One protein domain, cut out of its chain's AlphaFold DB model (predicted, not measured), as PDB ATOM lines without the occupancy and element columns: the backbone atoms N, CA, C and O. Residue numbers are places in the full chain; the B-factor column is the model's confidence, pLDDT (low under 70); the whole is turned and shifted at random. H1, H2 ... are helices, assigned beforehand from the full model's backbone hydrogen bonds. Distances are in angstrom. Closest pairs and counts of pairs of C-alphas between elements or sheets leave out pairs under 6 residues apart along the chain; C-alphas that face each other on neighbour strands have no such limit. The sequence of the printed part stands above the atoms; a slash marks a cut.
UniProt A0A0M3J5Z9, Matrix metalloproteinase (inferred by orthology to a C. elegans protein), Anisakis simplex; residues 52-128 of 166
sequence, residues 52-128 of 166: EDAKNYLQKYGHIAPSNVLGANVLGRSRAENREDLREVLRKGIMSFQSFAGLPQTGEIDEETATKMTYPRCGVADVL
ATOM      1  N   GLU A  52     -51.459 -13.123   5.959       81.06
ATOM      2  CA  GLU A  52     -50.767 -12.429   7.043       81.06
ATOM      3  C   GLU A  52     -50.107 -13.409   8.022       81.06
ATOM      4  O   GLU A  52     -48.942 -13.223   8.384       81.06
ATOM      5  N   ASP A  53     -50.810 -14.476   8.404       86.25
ATOM      6  CA  ASP A  53     -50.304 -15.504   9.317       86.25
ATOM      7  C   ASP A  53     -49.175 -16.302   8.674       86.25
ATOM      8  O   ASP A  53     -48.140 -16.542   9.302       86.25
ATOM      9  N   ALA A  54     -49.317 -16.619   7.387       86.12
ATOM     10  CA  ALA A  54     -48.269 -17.265   6.616       86.12
ATOM     11  C   ALA A  54     -47.000 -16.409   6.540       86.12
ATOM     12  O   ALA A  54     -45.893 -16.895   6.778       86.12
ATOM     13  N   LYS A  55     -47.140 -15.107   6.274       86.38
ATOM     14  CA  LYS A  55     -46.004 -14.181   6.267       86.38
ATOM     15  C   LYS A  55     -45.320 -14.118   7.635       86.38
ATOM     16  O   LYS A  55     -44.092 -14.181   7.703       86.38
ATOM     17  N   ASN A  56     -46.096 -13.993   8.709       87.44
ATOM     18  CA  ASN A  56     -45.567 -13.941  10.072       87.44
ATOM     19  C   ASN A  56     -44.819 -15.230  10.428       87.44
ATOM     20  O   ASN A  56     -43.738 -15.182  11.015       87.44
ATOM     21  N   TYR A  57     -45.361 -16.374  10.019       89.12
ATOM     22  CA  TYR A  57     -44.725 -17.672  10.184       89.12
ATOM     23  C   TYR A  57     -43.374 -17.735   9.461       89.12
ATOM     24  O   TYR A  57     -42.353 -18.044  10.075       89.12
ATOM     25  N   LEU A  58     -43.340 -17.376   8.175       88.94
ATOM     26  CA  LEU A  58     -42.113 -17.400   7.375       88.94
ATOM     27  C   LEU A  58     -41.043 -16.452   7.938       88.94
ATOM     28  O   LEU A  58     -39.857 -16.773   7.884       88.94
ATOM     29  N   GLN A  59     -41.443 -15.312   8.513       88.00
ATOM     30  CA  GLN A  59     -40.525 -14.409   9.221       88.00
ATOM     31  C   GLN A  59     -39.992 -15.030  10.511       88.00
ATOM     32  O   GLN A  59     -38.797 -14.933  10.784       88.00
ATOM     33  N   LYS A  60     -40.858 -15.677  11.297       86.81
ATOM     34  CA  LYS A  60     -40.502 -16.278  12.588       86.81
ATOM     35  C   LYS A  60     -39.452 -17.380  12.449       86.81
ATOM     36  O   LYS A  60     -38.529 -17.426  13.256       86.81
ATOM     37  N   TYR A  61     -39.581 -18.235  11.435       87.06
ATOM     38  CA  TYR A  61     -38.661 -19.358  11.208       87.06
ATOM     39  C   TYR A  61     -37.519 -19.034  10.229       87.06
ATOM     40  O   TYR A  61     -36.656 -19.875   9.987       87.06
ATOM     41  N   GLY A  62     -37.460 -17.798   9.722       86.00
ATOM     42  CA  GLY A  62     -36.320 -17.293   8.952       86.00
ATOM     43  C   GLY A  62     -36.340 -17.610   7.455       86.00
ATOM     44  O   GLY A  62     -35.323 -17.429   6.791       86.00
ATOM     45  N   HIS A  63     -37.476 -18.035   6.897       87.12
ATOM     46  CA  HIS A  63     -37.628 -18.262   5.455       87.12
ATOM     47  C   HIS A  63     -37.729 -16.963   4.646       87.12
ATOM     48  O   HIS A  63     -37.415 -16.949   3.456       87.12
ATOM     49  N   ILE A  64     -38.152 -15.862   5.275       86.38
ATOM     50  CA  ILE A  64     -38.100 -14.518   4.689       86.38
ATOM     51  C   ILE A  64     -37.485 -13.530   5.675       86.38
ATOM     52  O   ILE A  64     -37.632 -13.657   6.891       86.38
ATOM     53  N   ALA A  65     -36.810 -12.508   5.147       78.69
ATOM     54  CA  ALA A  65     -36.236 -11.460   5.977       78.69
ATOM     55  C   ALA A  65     -37.340 -10.666   6.714       78.69
ATOM     56  O   ALA A  65     -38.456 -10.519   6.204       78.69
ATOM     57  N   PRO A  66     -37.059 -10.128   7.912       75.12
ATOM     58  CA  PRO A  66     -38.020  -9.295   8.618       75.12
ATOM     59  C   PRO A  66     -38.289  -8.000   7.839       75.12
ATOM     60  O   PRO A  66     -37.454  -7.517   7.068       75.12
ATOM     61  N   SER A  67     -39.483  -7.431   8.022       69.19
ATOM     62  CA  SER A  67     -39.996  -6.306   7.220       69.19
ATOM     63  C   SER A  67     -39.072  -5.075   7.207       69.19
ATOM     64  O   SER A  67     -39.024  -4.349   6.217       69.19
ATOM     65  N   ASN A  68     -38.301  -4.860   8.275       66.56
ATOM     66  CA  ASN A  68     -37.283  -3.808   8.372       66.56
ATOM     67  C   ASN A  68     -36.096  -4.020   7.410       66.56
ATOM     68  O   ASN A  68     -35.569  -3.052   6.869       66.56
ATOM     69  N   VAL A  69     -35.695  -5.269   7.160       66.69
ATOM     70  CA  VAL A  69     -34.617  -5.632   6.224       66.69
ATOM     71  C   VAL A  69     -35.146  -5.744   4.792       66.69
ATOM     72  O   VAL A  69     -34.467  -5.336   3.852       66.69
ATOM     73  N   LEU A  70     -36.384  -6.220   4.620       66.44
ATOM     74  CA  LEU A  70     -37.072  -6.201   3.324       66.44
ATOM     75  C   LEU A  70     -37.207  -4.778   2.782       66.44
ATOM     76  O   LEU A  70     -36.901  -4.540   1.620       66.44
ATOM     77  N   GLY A  71     -37.589  -3.822   3.634       57.62
ATOM     78  CA  GLY A  71     -37.625  -2.410   3.262       57.62
ATOM     79  C   GLY A  71     -36.265  -1.922   2.758       57.62
ATOM     80  O   GLY A  71     -36.180  -1.375   1.667       57.62
ATOM     81  N   ALA A  72     -35.177  -2.194   3.477       60.22
ATOM     82  CA  ALA A  72     -33.849  -1.736   3.062       60.22
ATOM     83  C   ALA A  72     -33.423  -2.236   1.663       60.22
ATOM     84  O   ALA A  72     -32.796  -1.484   0.922       60.22
ATOM     85  N   ASN A  73     -33.803  -3.460   1.274       57.62
ATOM     86  CA  ASN A  73     -33.480  -4.015  -0.048       57.62
ATOM     87  C   ASN A  73     -34.450  -3.584  -1.163       57.62
ATOM     88  O   ASN A  73     -34.065  -3.581  -2.330       57.62
ATOM     89  N   VAL A  74     -35.698  -3.233  -0.832       59.97
ATOM     90  CA  VAL A  74     -36.766  -2.989  -1.822       59.97
ATOM     91  C   VAL A  74     -37.085  -1.489  -2.002       59.97
ATOM     92  O   VAL A  74     -37.650  -1.081  -3.016       59.97
ATOM     93  N   LEU A  75     -36.668  -0.614  -1.080       57.94
ATOM     94  CA  LEU A  75     -36.965   0.832  -1.106       57.94
ATOM     95  C   LEU A  75     -36.211   1.645  -2.180       57.94
ATOM     96  O   LEU A  75     -36.454   2.844  -2.306       57.94
ATOM     97  N   GLY A  76     -35.341   1.023  -2.980       55.91
ATOM     98  CA  GLY A  76     -34.677   1.667  -4.124       55.91
ATOM     99  C   GLY A  76     -35.471   1.645  -5.440       55.91
ATOM    100  O   GLY A  76     -34.959   2.125  -6.448       55.91
ATOM    101  N   ARG A  77     -36.678   1.058  -5.463       58.28
ATOM    102  CA  ARG A  77     -37.444   0.750  -6.688       58.28
ATOM    103  C   ARG A  77     -38.863   1.328  -6.702       58.28
ATOM    104  O   ARG A  77     -39.412   1.702  -5.664       58.28
ATOM    105  N   SER A  78     -39.461   1.409  -7.895       57.34
ATOM    106  CA  SER A  78     -40.809   1.958  -8.116       57.34
ATOM    107  C   SER A  78     -41.880   1.215  -7.300       57.34
ATOM    108  O   SER A  78     -41.787   0.011  -7.074       57.34
ATOM    109  N   ARG A  79     -42.952   1.907  -6.879       58.72
ATOM    110  CA  ARG A  79     -44.051   1.340  -6.060       58.72
ATOM    111  C   ARG A  79     -44.730   0.120  -6.706       58.72
ATOM    112  O   ARG A  79     -45.253  -0.722  -5.981       58.72
ATOM    113  N   ALA A  80     -44.735   0.034  -8.039       58.97
ATOM    114  CA  ALA A  80     -45.241  -1.125  -8.776       58.97
ATOM    115  C   ALA A  80     -44.252  -2.306  -8.741       58.97
ATOM    116  O   ALA A  80     -44.654  -3.417  -8.411       58.97
ATOM    117  N   GLU A  81     -42.959  -2.048  -8.969       61.28
ATOM    118  CA  GLU A  81     -41.883  -3.054  -8.881       61.28
ATOM    119  C   GLU A  81     -41.767  -3.645  -7.470       61.28
ATOM    120  O   GLU A  81     -41.600  -4.846  -7.305       61.28
ATOM    121  N   ASN A  82     -41.972  -2.818  -6.445       66.12
ATOM    122  CA  ASN A  82     -41.942  -3.227  -5.042       66.12
ATOM    123  C   ASN A  82     -43.005  -4.304  -4.715       66.12
ATOM    124  O   ASN A  82     -42.765  -5.192  -3.899       66.12
ATOM    125  N   ARG A  83     -44.180  -4.283  -5.372       68.06
ATOM    126  CA  ARG A  83     -45.236  -5.291  -5.139       68.06
ATOM    127  C   ARG A  83     -44.902  -6.643  -5.761       68.06
ATOM    128  O   ARG A  83     -45.175  -7.661  -5.130       68.06
ATOM    129  N   GLU A  84     -44.337  -6.649  -6.965       74.50
ATOM    130  CA  GLU A  84     -43.924  -7.885  -7.638       74.50
ATOM    131  C   GLU A  84     -42.702  -8.503  -6.954       74.50
ATOM    132  O   GLU A  84     -42.701  -9.697  -6.658       74.50
ATOM    133  N   ASP A  85     -41.720  -7.680  -6.570       76.94
ATOM    134  CA  ASP A  85     -40.557  -8.130  -5.799       76.94
ATOM    135  C   ASP A  85     -40.992  -8.748  -4.453       76.94
ATOM    136  O   ASP A  85     -40.471  -9.786  -4.042       76.94
ATOM    137  N   LEU A  86     -42.000  -8.177  -3.779       78.25
ATOM    138  CA  LEU A  86     -42.527  -8.732  -2.528       78.25
ATOM    139  C   LEU A  86     -43.240 -10.078  -2.728       78.25
ATOM    140  O   LEU A  86     -43.064 -10.982  -1.908       78.25
ATOM    141  N   ARG A  87     -44.036 -10.223  -3.796       82.56
ATOM    142  CA  ARG A  87     -44.678 -11.502  -4.147       82.56
ATOM    143  C   ARG A  87     -43.630 -12.576  -4.407       82.56
ATOM    144  O   ARG A  87     -43.754 -13.679  -3.884       82.56
ATOM    145  N   GLU A  88     -42.581 -12.234  -5.144       84.75
ATOM    146  CA  GLU A  88     -41.497 -13.160  -5.458       84.75
ATOM    147  C   GLU A  88     -40.709 -13.573  -4.208       84.75
ATOM    148  O   GLU A  88     -40.379 -14.747  -4.039       84.75
ATOM    149  N   VAL A  89     -40.447 -12.641  -3.285       84.75
ATOM    150  CA  VAL A  89     -39.815 -12.972  -1.999       84.75
ATOM    151  C   VAL A  89     -40.690 -13.915  -1.171       84.75
ATOM    152  O   VAL A  89     -40.172 -14.877  -0.605       84.75
ATOM    153  N   LEU A  90     -42.000 -13.665  -1.105       86.19
ATOM    154  CA  LEU A  90     -42.932 -14.545  -0.393       86.19
ATOM    155  C   LEU A  90     -42.959 -15.940  -1.018       86.19
ATOM    156  O   LEU A  90     -42.798 -16.922  -0.297       86.19
ATOM    157  N   ARG A  91     -43.066 -16.021  -2.346       89.81
ATOM    158  CA  ARG A  91     -43.044 -17.277  -3.103       89.81
ATOM    159  C   ARG A  91     -41.778 -18.086  -2.810       89.81
ATOM    160  O   ARG A  91     -41.860 -19.270  -2.499       89.81
ATOM    161  N   LYS A  92     -40.606 -17.442  -2.821       89.12
ATOM    162  CA  LYS A  92     -39.329 -18.083  -2.452       89.12
ATOM    163  C   LYS A  92     -39.304 -18.559  -1.000       89.12
ATOM    164  O   LYS A  92     -38.803 -19.648  -0.731       89.12
ATOM    165  N   GLY A  93     -39.851 -17.770  -0.077       89.00
ATOM    166  CA  GLY A  93     -39.986 -18.164   1.325       89.00
ATOM    167  C   GLY A  93     -40.848 -19.414   1.494       89.00
ATOM    168  O   GLY A  93     -40.457 -20.336   2.207       89.00
ATOM    169  N   ILE A  94     -41.976 -19.478   0.783       90.94
ATOM    170  CA  ILE A  94     -42.871 -20.641   0.782       90.94
ATOM    171  C   ILE A  94     -42.152 -21.868   0.220       90.94
ATOM    172  O   ILE A  94     -42.158 -22.914   0.863       90.94
ATOM    173  N   MET A  95     -41.450 -21.740  -0.910       91.50
ATOM    174  CA  MET A  95     -40.661 -22.849  -1.465       91.50
ATOM    175  C   MET A  95     -39.578 -23.341  -0.498       91.50
ATOM    176  O   MET A  95     -39.340 -24.544  -0.399       91.50
ATOM    177  N   SER A  96     -38.918 -22.429   0.224       89.50
ATOM    178  CA  SER A  96     -37.918 -22.786   1.236       89.50
ATOM    179  C   SER A  96     -38.542 -23.596   2.373       89.50
ATOM    180  O   SER A  96     -37.999 -24.635   2.750       89.50
ATOM    181  N   PHE A  97     -39.705 -23.170   2.871       91.31
ATOM    182  CA  PHE A  97     -40.459 -23.923   3.868       91.31
ATOM    183  C   PHE A  97     -40.903 -25.290   3.339       91.31
ATOM    184  O   PHE A  97     -40.711 -26.296   4.015       91.31
ATOM    185  N   GLN A  98     -41.448 -25.349   2.123       93.56
ATOM    186  CA  GLN A  98     -41.873 -26.600   1.493       93.56
ATOM    187  C   GLN A  98     -40.699 -27.572   1.363       93.56
ATOM    188  O   GLN A  98     -40.810 -28.724   1.770       93.56
ATOM    189  N   SER A  99     -39.537 -27.085   0.922       91.25
ATOM    190  CA  SER A  99     -38.308 -27.877   0.880       91.25
ATOM    191  C   SER A  99     -37.909 -28.426   2.247       91.25
ATOM    192  O   SER A  99     -37.466 -29.567   2.333       91.25
ATOM    193  N   PHE A 100     -38.027 -27.613   3.297       89.50
ATOM    194  CA  PHE A 100     -37.693 -28.006   4.664       89.50
ATOM    195  C   PHE A 100     -38.694 -29.023   5.231       89.50
ATOM    196  O   PHE A 100     -38.311 -29.978   5.900       89.50
ATOM    197  N   ALA A 101     -39.979 -28.846   4.925       87.31
ATOM    198  CA  ALA A 101     -41.061 -29.725   5.352       87.31
ATOM    199  C   ALA A 101     -41.172 -31.020   4.521       87.31
ATOM    200  O   ALA A 101     -41.977 -31.883   4.872       87.31
ATOM    201  N   GLY A 102     -40.390 -31.160   3.442       89.56
ATOM    202  CA  GLY A 102     -40.453 -32.297   2.517       89.56
ATOM    203  C   GLY A 102     -41.671 -32.278   1.584       89.56
ATOM    204  O   GLY A 102     -42.086 -33.329   1.107       89.56
ATOM    205  N   LEU A 103     -42.250 -31.100   1.350       91.69
ATOM    206  CA  LEU A 103     -43.399 -30.863   0.477       91.69
ATOM    207  C   LEU A 103     -42.957 -30.508  -0.954       91.69
ATOM    208  O   LEU A 103     -41.834 -30.027  -1.153       91.69
ATOM    209  N   PRO A 104     -43.832 -30.679  -1.962       92.62
ATOM    210  CA  PRO A 104     -43.574 -30.166  -3.303       92.62
ATOM    211  C   PRO A 104     -43.390 -28.642  -3.278       92.62
ATOM    212  O   PRO A 104     -44.172 -27.914  -2.675       92.62
ATOM    213  N   GLN A 105     -42.343 -28.153  -3.949       93.19
ATOM    214  CA  GLN A 105     -42.000 -26.729  -3.996       93.19
ATOM    215  C   GLN A 105     -42.868 -25.977  -5.020       93.19
ATOM    216  O   GLN A 105     -42.389 -25.576  -6.081       93.19
ATOM    217  N   THR A 106     -44.150 -25.806  -4.718       90.88
ATOM    218  CA  THR A 106     -45.096 -25.049  -5.557       90.88
ATOM    219  C   THR A 106     -44.886 -23.540  -5.418       90.88
ATOM    220  O   THR A 106     -45.068 -22.787  -6.375       90.88
ATOM    221  N   GLY A 107     -44.429 -23.088  -4.245       87.75
ATOM    222  CA  GLY A 107     -44.341 -21.669  -3.899       87.75
ATOM    223  C   GLY A 107     -45.692 -21.030  -3.570       87.75
ATOM    224  O   GLY A 107     -45.745 -19.817  -3.365       87.75
ATOM    225  N   GLU A 108     -46.751 -21.834  -3.488       90.25
ATOM    226  CA  GLU A 108     -48.097 -21.445  -3.071       90.25
ATOM    227  C   GLU A 108     -48.478 -22.162  -1.770       90.25
ATOM    228  O   GLU A 108     -47.877 -23.166  -1.387       90.25
ATOM    229  N   ILE A 109     -49.445 -21.615  -1.034       88.19
ATOM    230  CA  ILE A 109     -49.882 -22.196   0.239       88.19
ATOM    231  C   ILE A 109     -51.019 -23.171  -0.051       88.19
ATOM    232  O   ILE A 109     -52.194 -22.814   0.007       88.19
ATOM    233  N   ASP A 110     -50.638 -24.401  -0.374       89.75
ATOM    234  CA  ASP A 110     -51.564 -25.522  -0.537       89.75
ATOM    235  C   ASP A 110     -52.123 -25.980   0.822       89.75
ATOM    236  O   ASP A 110     -51.534 -25.703   1.869       89.75
ATOM    237  N   GLU A 111     -53.224 -26.736   0.832       87.56
ATOM    238  CA  GLU A 111     -53.855 -27.245   2.066       87.56
ATOM    239  C   GLU A 111     -52.874 -28.045   2.944       87.56
ATOM    240  O   GLU A 111     -52.817 -27.865   4.164       87.56
ATOM    241  N   GLU A 112     -52.025 -28.867   2.321       88.25
ATOM    242  CA  GLU A 112     -50.971 -29.608   3.017       88.25
ATOM    243  C   GLU A 112     -49.906 -28.666   3.605       88.25
ATOM    244  O   GLU A 112     -49.467 -28.845   4.744       88.25
ATOM    245  N   THR A 113     -49.535 -27.614   2.865       89.81
ATOM    246  CA  THR A 113     -48.586 -26.588   3.323       89.81
ATOM    247  C   THR A 113     -49.161 -25.825   4.517       89.81
ATOM    248  O   THR A 113     -48.488 -25.702   5.542       89.81
ATOM    249  N   ALA A 114     -50.418 -25.382   4.431       89.06
ATOM    250  CA  ALA A 114     -51.125 -24.694   5.507       89.06
ATOM    251  C   ALA A 114     -51.205 -25.566   6.767       89.06
ATOM    252  O   ALA A 114     -50.823 -25.125   7.850       89.06
ATOM    253  N   THR A 115     -51.593 -26.832   6.613       87.81
ATOM    254  CA  THR A 115     -51.656 -27.803   7.715       87.81
ATOM    255  C   THR A 115     -50.282 -28.013   8.357       87.81
ATOM    256  O   THR A 115     -50.141 -28.048   9.578       87.81
ATOM    257  N   LYS A 116     -49.214 -28.087   7.557       88.06
ATOM    258  CA  LYS A 116     -47.848 -28.225   8.084       88.06
ATOM    259  C   LYS A 116     -47.360 -26.981   8.825       88.06
ATOM    260  O   LYS A 116     -46.517 -27.113   9.722       88.06
ATOM    261  N   MET A 117     -47.849 -25.797   8.463       88.38
ATOM    262  CA  MET A 117     -47.537 -24.537   9.146       88.38
ATOM    263  C   MET A 117     -48.302 -24.384  10.469       88.38
ATOM    264  O   MET A 117     -47.797 -23.725  11.375       88.38
ATOM    265  N   THR A 118     -49.470 -25.011  10.632       85.50
ATOM    266  CA  THR A 118     -50.247 -24.933  11.885       85.50
ATOM    267  C   THR A 118     -49.757 -25.890  12.973       85.50
ATOM    268  O   THR A 118     -50.034 -25.654  14.151       85.50
ATOM    269  N   TYR A 119     -48.988 -26.930  12.627       84.75
ATOM    270  CA  TYR A 119     -48.433 -27.838  13.632       84.75
ATOM    271  C   TYR A 119     -47.510 -27.119  14.631       84.75
ATOM    272  O   TYR A 119     -46.686 -26.287  14.233       84.75
ATOM    273  N   PRO A 120     -47.588 -27.464  15.931       82.62
ATOM    274  CA  PRO A 120     -46.724 -26.882  16.948       82.62
ATOM    275  C   PRO A 120     -45.257 -27.248  16.688       82.62
ATOM    276  O   PRO A 120     -44.926 -28.401  16.413       82.62
ATOM    277  N   ARG A 121     -44.362 -26.261  16.800       83.44
ATOM    278  CA  ARG A 121     -42.913 -26.425  16.601       83.44
ATOM    279  C   ARG A 121     -42.126 -25.838  17.760       83.44
ATOM    280  O   ARG A 121     -42.625 -24.995  18.507       83.44
ATOM    281  N   CYS A 122     -40.868 -26.254  17.881       80.31
ATOM    282  CA  CYS A 122     -39.914 -25.536  18.716       80.31
ATOM    283  C   CYS A 122     -39.655 -24.146  18.106       80.31
ATOM    284  O   CYS A 122     -39.649 -23.993  16.892       80.31
ATOM    285  N   GLY A 123     -39.475 -23.109  18.927       80.19
ATOM    286  CA  GLY A 123     -39.290 -21.728  18.451       80.19
ATOM    287  C   GLY A 123     -37.928 -21.437  17.807       80.19
ATOM    288  O   GLY A 123     -37.550 -20.273  17.709       80.19
ATOM    289  N   VAL A 124     -37.175 -22.472  17.436       83.94
ATOM    290  CA  VAL A 124     -35.873 -22.359  16.774       83.94
ATOM    291  C   VAL A 124     -36.112 -22.125  15.285       83.94
ATOM    292  O   VAL A 124     -37.009 -22.727  14.707       83.94
ATOM    293  N   ALA A 125     -35.340 -21.226  14.674       82.25
ATOM    294  CA  ALA A 125     -35.460 -20.930  13.249       82.25
ATOM    295  C   ALA A 125     -35.003 -22.118  12.385       82.25
ATOM    296  O   ALA A 125     -33.985 -22.742  12.684       82.25
ATOM    297  N   ASP A 126     -35.722 -22.363  11.286       81.69
ATOM    298  CA  ASP A 126     -35.432 -23.438  10.329       81.69
ATOM    299  C   ASP A 126     -34.195 -23.096   9.481       81.69
ATOM    300  O   ASP A 126     -33.409 -23.966   9.105       81.69
ATOM    301  N   VAL A 127     -33.977 -21.802   9.221       74.19
ATOM    302  CA  VAL A 127     -32.814 -21.299   8.484       74.19
ATOM    303  C   VAL A 127     -31.922 -20.489   9.421       74.19
ATOM    304  O   VAL A 127     -32.210 -19.333   9.744       74.19
ATOM    305  N   LEU A 128     -30.790 -21.066   9.834       66.88
ATOM    306  CA  LEU A 128     -29.765 -20.316  10.564       66.88
ATOM    307  C   LEU A 128     -28.997 -19.434   9.576       66.88
ATOM    308  O   LEU A 128     -28.130 -19.888   8.832       66.88
TER     309      LEU A 128
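Overview. This is residues 52 to 128 of the 166 residues of the protein "Matrix metalloproteinase (inferred by orthology to a C. elegans protein)" of Anisakis simplex (UniProt A0A0M3J5Z9). One long helix, H3, makes the long axis of the model, and three short helices are set out along its length: H2 near its beginning, H1 crossing it steeply farther on, and H4 near its end. The frame is loosely joined, for among the helices only H1 and H3 clearly touch, and an unnamed tail, residues 119 to 128, follows H4. The printed part has 77 residues with four named helices, in the order H1, H2, H3, H4, and no named strand; the class is all helix. The whole is compact, with a radius of gyration of the C-alphas of 12.9 A, and elongated, with spans of 37 by 24 by 19 A.

Along the chain. The printed part begins with H1, residues 52 to 60, which is 12.3 A long from first to last C-alpha; C-alpha 52 is at (-50.767, -12.429, 7.043). H2, residues 67 to 74, measures 10.2 A. H3, residues 79 to 101, is the longest helix, at 33.2 A from C-alpha 79 at (-44.051, 1.340, -6.060) to C-alpha 101 at (-41.061, -29.725, 5.352). H4, residues 111 to 118, measures 10.7 A and ends with C-alpha 118 at (-50.247, -24.933, 11.885).

Arrangement. H1 and H3 touch, with the C-alphas of Leu 58 and Gly 93 closest at 6.5 A. H3 touches H1 with residues 90 to 97 alone. The two run the same way at a steep tilt of 65 degrees. H2 and H3 are close but not clearly touching; their closest C-alphas, those of Val 74 and Asn 82, are 6.1 A apart, and they run opposite ways at a steep tilt of 59 degrees. H3 and H4 are close but not clearly touching, with the C-alphas of Gln 98 and Thr 113 closest at 7.0 A, and stand about perpendicular at 83 degrees. H1 and H4 are also close but not clearly touching, with the C-alphas of Tyr 57 and Met 117 closest at 7.5 A, at a steep tilt of 57 degrees. H2 and H4 are apart; H1 and H2 are only just apart, their closest C-alphas being 8.4 A from each other. Every O i to N i+4 pair is within hydrogen-bond range in H1 and H4, against 3 of 4 in H2 and 17 of 19 in H3.

Size, cuts and confidence. The two C-alphas farthest apart are those of Ser 78 and Pro 120, at 38.7 A. The printed part has no cut. The link from H2 to H3 is tight, and those from H1 to H2 and from H3 to H4 are short. The mean pLDDT of the printed part is 80.6; it is under 70 at residues 67 to 83, of which 67 to 74 belong to H2 and 79 to 83 to H3, and at residue 128.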